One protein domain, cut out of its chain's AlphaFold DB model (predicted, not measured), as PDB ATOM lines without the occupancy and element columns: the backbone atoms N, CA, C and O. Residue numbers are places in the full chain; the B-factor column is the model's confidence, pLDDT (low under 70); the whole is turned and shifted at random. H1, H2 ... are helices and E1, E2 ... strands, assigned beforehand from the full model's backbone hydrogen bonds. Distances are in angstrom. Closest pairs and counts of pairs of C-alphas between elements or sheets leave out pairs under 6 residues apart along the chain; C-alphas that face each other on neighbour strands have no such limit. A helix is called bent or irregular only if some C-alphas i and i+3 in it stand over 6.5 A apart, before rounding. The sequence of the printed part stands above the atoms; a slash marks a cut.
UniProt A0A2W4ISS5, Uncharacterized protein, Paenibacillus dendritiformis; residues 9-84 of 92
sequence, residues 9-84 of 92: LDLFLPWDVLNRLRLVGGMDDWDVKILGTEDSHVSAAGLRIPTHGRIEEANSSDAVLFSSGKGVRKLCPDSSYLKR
ATOM      1  N   LEU A   9      52.900  19.622   5.247       92.19
ATOM      2  CA  LEU A   9      53.203  20.760   6.121       92.19
ATOM      3  C   LEU A   9      51.956  21.565   6.500       92.19
ATOM      4  O   LEU A   9      51.835  21.993   7.646       92.19
ATOM      5  N   ASP A  10      51.006  21.706   5.577       89.81
ATOM      6  CA  ASP A  10      49.773  22.464   5.813       89.81
ATOM      7  C   ASP A  10      48.825  21.754   6.784       89.81
ATOM      8  O   ASP A  10      47.917  22.377   7.333       89.81
ATOM      9  N   LEU A  11      49.026  20.451   7.002       93.56
ATOM     10  CA  LEU A  11      48.369  19.712   8.070       93.56
ATOM     11  C   LEU A  11      49.178  19.789   9.366       93.56
ATOM     12  O   LEU A  11      48.649  20.205  10.396       93.56
ATOM     13  N   PHE A  12      50.437  19.348   9.329       94.25
ATOM     14  CA  PHE A  12      51.197  19.077  10.547       94.25
ATOM     15  C   PHE A  12      51.577  20.338  11.315       94.25
ATOM     16  O   PHE A  12      51.538  20.315  12.542       94.25
ATOM     17  N   LEU A  13      51.911  21.434  10.631       93.44
ATOM     18  CA  LEU A  13      52.350  22.651  11.310       93.44
ATOM     19  C   LEU A  13      51.216  23.296  12.127       93.44
ATOM     20  O   LEU A  13      51.404  23.501  13.327       93.44
ATOM     21  N   PRO A  14      50.016  23.543  11.568       93.00
ATOM     22  CA  PRO A  14      48.891  24.025  12.364       93.00
ATOM     23  C   PRO A  14      48.447  23.017  13.426       93.00
ATOM     24  O   PRO A  14      48.141  23.408  14.549       93.00
ATOM     25  N   TRP A  15      48.432  21.720  13.102       94.00
ATOM     26  CA  TRP A  15      48.016  20.687  14.050       94.00
ATOM     27  C   TRP A  15      48.940  20.617  15.274       94.00
ATOM     28  O   TRP A  15      48.440  20.540  16.397       94.00
ATOM     29  N   ASP A  16      50.261  20.695  15.087       93.38
ATOM     30  CA  ASP A  16      51.235  20.709  16.188       93.38
ATOM     31  C   ASP A  16      51.083  21.970  17.051       93.38
ATOM     32  O   ASP A  16      50.960  21.864  18.272       93.38
ATOM     33  N   VAL A  17      50.985  23.155  16.436       92.44
ATOM     34  CA  VAL A  17      50.799  24.422  17.167       92.44
ATOM     35  C   VAL A  17      49.521  24.400  18.009       92.44
ATOM     36  O   VAL A  17      49.567  24.708  19.200       92.44
ATOM     37  N   LEU A  18      48.387  23.992  17.429       92.00
ATOM     38  CA  LEU A  18      47.104  23.963  18.137       92.00
ATOM     39  C   LEU A  18      47.086  22.918  19.260       92.00
ATOM     40  O   LEU A  18      46.512  23.164  20.319       92.00
ATOM     41  N   ASN A  19      47.755  21.776  19.083       90.62
ATOM     42  CA  ASN A  19      47.901  20.802  20.165       90.62
ATOM     43  C   ASN A  19      48.843  21.290  21.274       90.62
ATOM     44  O   ASN A  19      48.627  20.954  22.437       90.62
ATOM     45  N   ARG A  20      49.855  22.111  20.968       89.25
ATOM     46  CA  ARG A  20      50.708  22.719  22.004       89.25
ATOM     47  C   ARG A  20      49.961  23.736  22.855       89.25
ATOM     48  O   ARG A  20      50.217  23.783  24.053       89.25
ATOM     49  N   LEU A  21      49.029  24.501  22.284       84.69
ATOM     50  CA  LEU A  21      48.164  25.394  23.070       84.69
ATOM     51  C   LEU A  21      47.348  24.611  24.103       84.69
ATOM     52  O   LEU A  21      47.284  25.016  25.260       84.69
ATOM     53  N   ARG A  22      46.831  23.439  23.719       81.94
ATOM     54  CA  ARG A  22      46.165  22.515  24.644       81.94
ATOM     55  C   ARG A  22      47.104  22.022  25.747       81.94
ATOM     56  O   ARG A  22      46.799  22.144  26.924       81.94
ATOM     57  N   LEU A  23      48.263  21.480  25.362       79.62
ATOM     58  CA  LEU A  23      49.173  20.790  26.286       79.62
ATOM     59  C   LEU A  23      49.962  21.729  27.210       79.62
ATOM     60  O   LEU A  23      50.317  21.332  28.316       79.62
ATOM     61  N   VAL A  24      50.283  22.941  26.753       78.50
ATOM     62  CA  VAL A  24      51.149  23.895  27.470       78.50
ATOM     63  C   VAL A  24      50.364  25.102  27.981       78.50
ATOM     64  O   VAL A  24      50.720  25.672  29.006       78.50
ATOM     65  N   GLY A  25      49.298  25.498  27.282       74.00
ATOM     66  CA  GLY A  25      48.485  26.667  27.620       74.00
ATOM     67  C   GLY A  25      47.360  26.405  28.623       74.00
ATOM     68  O   GLY A  25      46.730  27.366  29.051       74.00
ATOM     69  N   GLY A  26      47.108  25.146  29.007       76.38
ATOM     70  CA  GLY A  26      46.079  24.789  29.996       76.38
ATOM     71  C   GLY A  26      44.639  24.980  29.509       76.38
ATOM     72  O   GLY A  26      43.754  25.257  30.312       76.38
ATOM     73  N   MET A  27      44.406  24.886  28.196       79.38
ATOM     74  CA  MET A  27      43.065  24.943  27.603       79.38
ATOM     75  C   MET A  27      42.442  23.545  27.580       79.38
ATOM     76  O   MET A  27      42.616  22.794  26.619       79.38
ATOM     77  N   ASP A  28      41.736  23.194  28.654       79.44
ATOM     78  CA  ASP A  28      41.110  21.875  28.823       79.44
ATOM     79  C   ASP A  28      39.876  21.663  27.922       79.44
ATOM     80  O   ASP A  28      39.486  20.527  27.656       79.44
ATOM     81  N   ASP A  29      39.277  22.746  27.425       84.81
ATOM     82  CA  ASP A  29      38.112  22.756  26.534       84.81
ATOM     83  C   ASP A  29      38.478  22.802  25.038       84.81
ATOM     84  O   ASP A  29      37.609  22.973  24.184       84.81
ATOM     85  N   TRP A  30      39.758  22.611  24.701       88.62
ATOM     86  CA  TRP A  30      40.247  22.643  23.325       88.62
ATOM     87  C   TRP A  30      40.425  21.236  22.738       88.62
ATOM     88  O   TRP A  30      41.181  20.420  23.269       88.62
ATOM     89  N   ASP A  31      39.798  20.960  21.591       91.06
ATOM     90  CA  ASP A  31      39.939  19.695  20.856       91.06
ATOM     91  C   ASP A  31      40.379  19.937  19.403       91.06
ATOM     92  O   ASP A  31      39.842  20.793  18.699       91.06
ATOM     93  N   VAL A  32      41.368  19.169  18.934       93.88
ATOM     94  CA  VAL A  32      41.933  19.298  17.581       93.88
ATOM     95  C   VAL A  32      41.740  17.999  16.819       93.88
ATOM     96  O   VAL A  32      42.473  17.028  17.014       93.88
ATOM     97  N   LYS A  33      40.811  18.010  15.862       95.00
ATOM     98  CA  LYS A  33      40.507  16.847  15.022       95.00
ATOM     99  C   LYS A  33      40.970  17.018  13.579       95.00
ATOM    100  O   LYS A  33      40.788  18.051  12.936       95.00
ATOM    101  N   ILE A  34      41.502  15.933  13.026       95.94
ATOM    102  CA  ILE A  34      41.748  15.781  11.586       95.94
ATOM    103  C   ILE A  34      40.504  15.157  10.958       95.94
ATOM    104  O   ILE A  34      40.283  13.960  11.098       95.94
ATOM    105  N   LEU A  35      39.701  15.963  10.271       94.94
ATOM    106  CA  LEU A  35      38.502  15.500   9.566       94.94
ATOM    107  C   LEU A  35      38.790  15.243   8.084       94.94
ATOM    108  O   LEU A  35      39.567  15.986   7.471       94.94
ATOM    109  N   GLY A  36      38.124  14.251   7.495       92.69
ATOM    110  CA  GLY A  36      38.196  13.966   6.060       92.69
ATOM    111  C   GLY A  36      36.972  13.209   5.549       92.69
ATOM    112  O   GLY A  36      36.044  12.903   6.296       92.69
ATOM    113  N   THR A  37      36.927  12.940   4.242       90.50
ATOM    114  CA  THR A  37      35.778  12.243   3.628       90.50
ATOM    115  C   THR A  37      35.772  10.742   3.879       90.50
ATOM    116  O   THR A  37      34.739  10.124   3.667       90.50
ATOM    117  N   GLU A  38      36.893  10.190   4.338       92.88
ATOM    118  CA  GLU A  38      37.196   8.768   4.512       92.88
ATOM    119  C   GLU A  38      37.971   8.579   5.816       92.88
ATOM    120  O   GLU A  38      38.474   9.558   6.375       92.88
ATOM    121  N   ASP A  39      38.116   7.332   6.265       96.12
ATOM    122  CA  ASP A  39      38.824   6.988   7.509       96.12
ATOM    123  C   ASP A  39      40.341   7.250   7.424       96.12
ATOM    124  O   ASP A  39      41.031   7.339   8.438       96.12
ATOM    125  N   SER A  40      40.892   7.390   6.213       96.25
ATOM    126  CA  SER A  40      42.264   7.858   6.003       96.25
ATOM    127  C   SER A  40      42.441   8.529   4.644       96.25
ATOM    128  O   SER A  40      41.728   8.212   3.691       96.25
ATOM    129  N   HIS A  41      43.434   9.413   4.550       95.12
ATOM    130  CA  HIS A  41      43.865  10.060   3.305       95.12
ATOM    131  C   HIS A  41      45.375   9.958   3.139       95.12
ATOM    132  O   HIS A  41      46.106   9.831   4.122       95.12
ATOM    133  N   VAL A  42      45.847  10.009   1.897       95.88
ATOM    134  CA  VAL A  42      47.273   9.962   1.561       95.88
ATOM    135  C   VAL A  42      47.742  11.347   1.122       95.88
ATOM    136  O   VAL A  42      47.122  11.968   0.257       95.88
ATOM    137  N   SER A  43      48.812  11.846   1.733       95.19
ATOM    138  CA  SER A  43      49.412  13.135   1.388       95.19
ATOM    139  C   SER A  43      50.135  13.095   0.043       95.19
ATOM    140  O   SER A  43      50.415  12.028  -0.507       95.19
ATOM    141  N   ALA A  44      50.502  14.267  -0.472       93.25
ATOM    142  CA  ALA A  44      51.311  14.384  -1.681       93.25
ATOM    143  C   ALA A  44      52.697  13.720  -1.541       93.25
ATOM    144  O   ALA A  44      53.257  13.282  -2.545       93.25
ATOM    145  N   ALA A  45      53.239  13.615  -0.320       94.62
ATOM    146  CA  ALA A  45      54.476  12.884  -0.036       94.62
ATOM    147  C   ALA A  45      54.268  11.371   0.188       94.62
ATOM    148  O   ALA A  45      55.236  10.647   0.415       94.62
ATOM    149  N   GLY A  46      53.027  10.876   0.123       95.25
ATOM    150  CA  GLY A  46      52.699   9.459   0.289       95.25
ATOM    151  C   GLY A  46      52.420   9.024   1.731       95.25
ATOM    152  O   GLY A  46      52.288   7.826   1.986       95.25
ATOM    153  N   LEU A  47      52.300   9.956   2.683       96.25
ATOM    154  CA  LEU A  47      51.977   9.626   4.071       96.25
ATOM    155  C   LEU A  47      50.483   9.347   4.222       96.25
ATOM    156  O   LEU A  47      49.645  10.188   3.907       96.25
ATOM    157  N   ARG A  48      50.144   8.166   4.745       96.94
ATOM    158  CA  ARG A  48      48.764   7.819   5.095       96.94
ATOM    159  C   ARG A  48      48.428   8.364   6.475       96.94
ATOM    160  O   ARG A  48      49.013   7.929   7.462       96.94
ATOM    161  N   ILE A  49      47.439   9.245   6.534       96.25
ATOM    162  CA  ILE A  49      46.975   9.869   7.767       96.25
ATOM    163  C   ILE A  49      45.556   9.392   8.087       96.25
ATOM    164  O   ILE A  49      44.663   9.574   7.252       96.25
ATOM    165  N   PRO A  50      45.326   8.785   9.266       97.06
ATOM    166  CA  PRO A  50      43.983   8.461   9.723       97.06
ATOM    167  C   PRO A  50      43.211   9.735  10.075       97.06
ATOM    168  O   PRO A  50      43.771  10.705  10.592       97.06
ATOM    169  N   THR A  51      41.912   9.736   9.797       96.38
ATOM    170  CA  THR A  51      41.014  10.805  10.233       96.38
ATOM    171  C   THR A  51      40.436  10.472  11.607       96.38
ATOM    172  O   THR A  51      40.292   9.314  11.986       96.38
ATOM    173  N   HIS A  52      40.121  11.509  12.378       97.00
ATOM    174  CA  HIS A  52      39.435  11.392  13.665       97.00
ATOM    175  C   HIS A  52      37.911  11.377  13.500       97.00
ATOM    176  O   HIS A  52      37.198  11.063  14.446       97.00
ATOM    177  N   GLY A  53      37.417  11.779  12.326       94.50
ATOM    178  CA  GLY A  53      36.004  12.023  12.086       94.50
ATOM    179  C   GLY A  53      35.706  12.407  10.642       94.50
ATOM    180  O   GLY A  53      36.611  12.593   9.813       94.50
ATOM    181  N   ARG A  54      34.413  12.535  10.341       93.12
ATOM    182  CA  ARG A  54      33.921  12.872   8.996       93.12
ATOM    183  C   ARG A  54      33.821  14.387   8.819       93.12
ATOM    184  O   ARG A  54      33.709  15.131   9.790       93.12
ATOM    185  N   ILE A  55      33.865  14.869   7.574       89.75
ATOM    186  CA  ILE A  55      33.844  16.321   7.306       89.75
ATOM    187  C   ILE A  55      32.577  17.015   7.823       89.75
ATOM    188  O   ILE A  55      32.610  18.211   8.072       89.75
ATOM    189  N   GLU A  56      31.474  16.290   8.004       89.44
ATOM    190  CA  GLU A  56      30.218  16.812   8.543       89.44
ATOM    191  C   GLU A  56      30.373  17.394   9.956       89.44
ATOM    192  O   GLU A  56      29.678  18.356  10.285       89.44
ATOM    193  N   GLU A  57      31.305  16.869  10.759       90.88
ATOM    194  CA  GLU A  57      31.622  17.386  12.102       90.88
ATOM    195  C   GLU A  57      32.210  18.806  12.058       90.88
ATOM    196  O   GLU A  57      32.146  19.547  13.040       90.88
ATOM    197  N   ALA A  58      32.719  19.244  10.900       90.00
ATOM    198  CA  ALA A  58      33.189  20.614  10.712       90.00
ATOM    199  C   ALA A  58      32.062  21.647  10.900       90.00
ATOM    200  O   ALA A  58      32.329  22.801  11.225       90.00
ATOM    201  N   ASN A  59      30.797  21.245  10.729       89.62
ATOM    202  CA  ASN A  59      29.644  22.130  10.912       89.62
ATOM    203  C   ASN A  59      29.410  22.546  12.367       89.62
ATOM    204  O   ASN A  59      28.753  23.559  12.598       89.62
ATOM    205  N   SER A  60      29.920  21.772  13.325       89.81
ATOM    206  CA  SER A  60      29.844  22.056  14.760       89.81
ATOM    207  C   SER A  60      31.184  22.502  15.350       89.81
ATOM    208  O   SER A  60      31.313  22.543  16.566       89.81
ATOM    209  N   SER A  61      32.189  22.781  14.515       90.38
ATOM    210  CA  SER A  61      33.513  23.237  14.957       90.38
ATOM    211  C   SER A  61      33.578  24.766  15.023       90.38
ATOM    212  O   SER A  61      33.055  25.435  14.128       90.38
ATOM    213  N   ASP A  62      34.276  25.321  16.018       90.75
ATOM    214  CA  ASP A  62      34.492  26.775  16.146       90.75
ATOM    215  C   ASP A  62      35.360  27.345  15.019       90.75
ATOM    216  O   ASP A  62      35.158  28.465  14.551       90.75
ATOM    217  N   ALA A  63      36.327  26.551  14.555       89.69
ATOM    218  CA  ALA A  63      37.201  26.893  13.447       89.69
ATOM    219  C   ALA A  63      37.497  25.659  12.589       89.69
ATOM    220  O   ALA A  63      37.654  24.546  13.090       89.69
ATOM    221  N   VAL A  64      37.619  25.869  11.277       90.44
ATOM    222  CA  VAL A  64      37.954  24.812  10.317       90.44
ATOM    223  C   VAL A  64      39.122  25.275   9.462       90.44
ATOM    224  O   VAL A  64      39.006  26.234   8.701       90.44
ATOM    225  N   LEU A  65      40.245  24.563   9.558       90.19
ATOM    226  CA  LEU A  65      41.393  24.778   8.685       90.19
ATOM    227  C   LEU A  65      41.390  23.773   7.531       90.19
ATOM    228  O   LEU A  65      41.290  22.559   7.740       90.19
ATOM    229  N   PHE A  66      41.535  24.277   6.313       88.06
ATOM    230  CA  PHE A  66      41.625  23.479   5.095       88.06
ATOM    231  C   PHE A  66      43.103  23.312   4.733       88.06
ATOM    232  O   PHE A  66      43.775  24.309   4.475       88.06
ATOM    233  N   SER A  67      43.617  22.075   4.709       87.38
ATOM    234  CA  SER A  67      44.956  21.825   4.156       87.38
ATOM    235  C   SER A  67      44.967  22.207   2.674       87.38
ATOM    236  O   SER A  67      43.944  22.029   2.008       87.38
ATOM    237  N   SER A  68      46.088  22.682   2.125       83.44
ATOM    238  CA  SER A  68      46.200  22.858   0.674       83.44
ATOM    239  C   SER A  68      46.566  21.540  -0.016       83.44
ATOM    240  O   SER A  68      46.741  20.501   0.623       83.44
ATOM    241  N   GLY A  69      46.645  21.567  -1.344       81.25
ATOM    242  CA  GLY A  69      47.108  20.440  -2.141       81.25
ATOM    243  C   GLY A  69      46.376  20.309  -3.466       81.25
ATOM    244  O   GLY A  69      45.377  20.988  -3.740       81.25
ATOM    245  N   LYS A  70      46.877  19.411  -4.316       77.38
ATOM    246  CA  LYS A  70      46.308  19.192  -5.655       77.38
ATOM    247  C   LYS A  70      44.901  18.607  -5.576       77.38
ATOM    248  O   LYS A  70      44.058  18.984  -6.389       77.38
ATOM    249  N   GLY A  71      44.626  17.754  -4.590       71.69
ATOM    250  CA  GLY A  71      43.278  17.233  -4.354       71.69
ATOM    251  C   GLY A  71      42.282  18.330  -3.981       71.69
ATOM    252  O   GLY A  71      41.136  18.302  -4.418       71.69
ATOM    253  N   VAL A  72      42.727  19.355  -3.250       71.00
ATOM    254  CA  VAL A  72      41.848  20.404  -2.680       71.00
ATOM    255  C   VAL A  72      41.360  21.333  -3.768       71.00
ATOM    256  O   VAL A  72      40.184  21.694  -3.820       71.00
ATOM    257  N   ARG A  73      42.234  21.616  -4.733       66.06
ATOM    258  CA  ARG A  73      41.879  22.378  -5.927       66.06
ATOM    259  C   ARG A  73      40.828  21.671  -6.794       66.06
ATOM    260  O   ARG A  73      40.049  22.359  -7.444       66.06
ATOM    261  N   LYS A  74      40.779  20.332  -6.787       67.94
ATOM    262  CA  LYS A  74      39.776  19.548  -7.534       67.94
ATOM    263  C   LYS A  74      38.405  19.523  -6.859       67.94
ATOM    264  O   LYS A  74      37.408  19.397  -7.558       67.94
ATOM    265  N   LEU A  75      38.358  19.658  -5.533       68.88
ATOM    266  CA  LEU A  75      37.121  19.611  -4.745       68.88
ATOM    267  C   LEU A  75      36.446  20.975  -4.554       68.88
ATOM    268  O   LEU A  75      35.244  21.032  -4.328       68.88
ATOM    269  N   CYS A  76      37.185  22.074  -4.715       61.16
ATOM    270  CA  CYS A  76      36.639  23.433  -4.652       61.16
ATOM    271  C   CYS A  76      35.463  23.716  -5.628       61.16
ATOM    272  O   CYS A  76      34.506  24.361  -5.210       61.16
ATOM    273  N   PRO A  77      35.456  23.235  -6.891       62.25
ATOM    274  CA  PRO A  77      34.315  23.431  -7.794       62.25
ATOM    275  C   PRO A  77      33.158  22.431  -7.591       62.25
ATOM    276  O   PRO A  77      32.124  22.563  -8.248       62.25
ATOM    277  N   ASP A  78      33.295  21.429  -6.718       72.19
ATOM    278  CA  ASP A  78      32.264  20.408  -6.526       72.19
ATOM    279  C   ASP A  78      31.152  20.905  -5.588       72.19
ATOM    280  O   ASP A  78      31.284  20.938  -4.362       72.19
ATOM    281  N   SER A  79      30.004  21.268  -6.170       64.75
ATOM    282  CA  SER A  79      28.854  21.748  -5.393       64.75
ATOM    283  C   SER A  79      28.298  20.705  -4.418       64.75
ATOM    284  O   SER A  79      27.696  21.081  -3.413       64.75
ATOM    285  N   SER A  80      28.474  19.407  -4.692       70.25
ATOM    286  CA  SER A  80      28.020  18.341  -3.795       70.25
ATOM    287  C   SER A  80      28.883  18.283  -2.536       70.25
ATOM    288  O   SER A  80      28.358  18.118  -1.435       70.25
ATOM    289  N   TYR A  81      30.182  18.542  -2.686       70.81
ATOM    290  CA  TYR A  81      31.123  18.652  -1.582       70.81
ATOM    291  C   TYR A  81      30.869  19.897  -0.731       70.81
ATOM    292  O   TYR A  81      30.772  19.804   0.491       70.81
ATOM    293  N   LEU A  82      30.680  21.057  -1.368       70.44
ATOM    294  CA  LEU A  82      30.412  22.312  -0.658       70.44
ATOM    295  C   LEU A  82      29.106  22.270   0.149       70.44
ATOM    296  O   LEU A  82      29.043  22.845   1.231       70.44
ATOM    297  N   LYS A  83      28.084  21.545  -0.325       74.75
ATOM    298  CA  LYS A  83      26.813  21.357   0.401       74.75
ATOM    299  C   LYS A  83      26.960  20.606   1.727       74.75
ATOM    300  O   LYS A  83      26.048  20.675   2.543       74.75
ATOM    301  N   ARG A  84      28.075  19.904   1.955       75.44
ATOM    302  CA  ARG A  84      28.359  19.229   3.234       75.44
ATOM    303  C   ARG A  84      28.775  20.223   4.328       75.44
ATOM    304  O   ARG A  84      28.707  19.879   5.506       75.44
TER     305      ARG A  84
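What this domain is: This is residues 9 to 84 of the 92 residues of an uncharacterized protein of Paenibacillus dendritiformis (UniProt A0A2W4ISS5). One long helix, H1, reaches out to one end of the model; from there the unnamed residues 26 to 39 fold back to a small strand hairpin, E1 and E2. Three short helices, H2, H3 and H4, are spread out on loops, with no helix touching another, and residues 72 to 80 stick out. The 76 printed residues hold four named helices and two named strands in the order H1, E1, E2, H2, H3, H4; the sheet is E1 - E2, antiparallel, and the class is mostly helix. The whole is only just compact, close to loose, with a radius of gyration of the C-alphas of 13.5 A and spans of 39 by 29 by 19 A.

Where its parts are: E1 is residues 40 to 42, 7.0 A long, from C-alpha 40 at (42.264, 7.858, 6.003), and E2 residues 48 to 50, 6.7 A. H1, residues 9 to 25, starts at C-alpha 9 (53.203, 20.760, 6.121) and is 22.8 A long; it is neither bent nor irregular, but only just: C-alphas 11 and 14 are 6.1 A apart. H2 is residues 55 to 60, 10.2 A; H3 residues 70 to 75, 9.2 A; H4 residues 79 to 82, 5.0 A, ending at C-alpha 82 (30.412, 22.312, -0.658).

How they stand to each other: E1 and E2 form a hairpin, antiparallel at 157 degrees, with N 41 and O 49 3.0 A apart, within hydrogen-bond range. Residues 35 to 36 pair with residues 53 to 54, parallel. H1 is apart from E2, H2, H3 and H4. H3 and H4 are close but not clearly touching; their closest C-alphas, of Leu 75 and Tyr 81, are 6.8 A apart. O i to N i+4 pairs within range are 12 of 13 in H1, 1 of 2 in H3 and 0 of 2 in H2, where 3 of 3 O i to N i+3 pairs are; H4 is too short for an i+4 pair.

The domain as a whole: The C-alphas farthest apart, of Val 24 and Ser 79, are 39.8 A apart. The printed part has no cut, and the link from H1 to E1, 14 residues, is long. Residues 73 to 77 and residue 79 have pLDDT under 70.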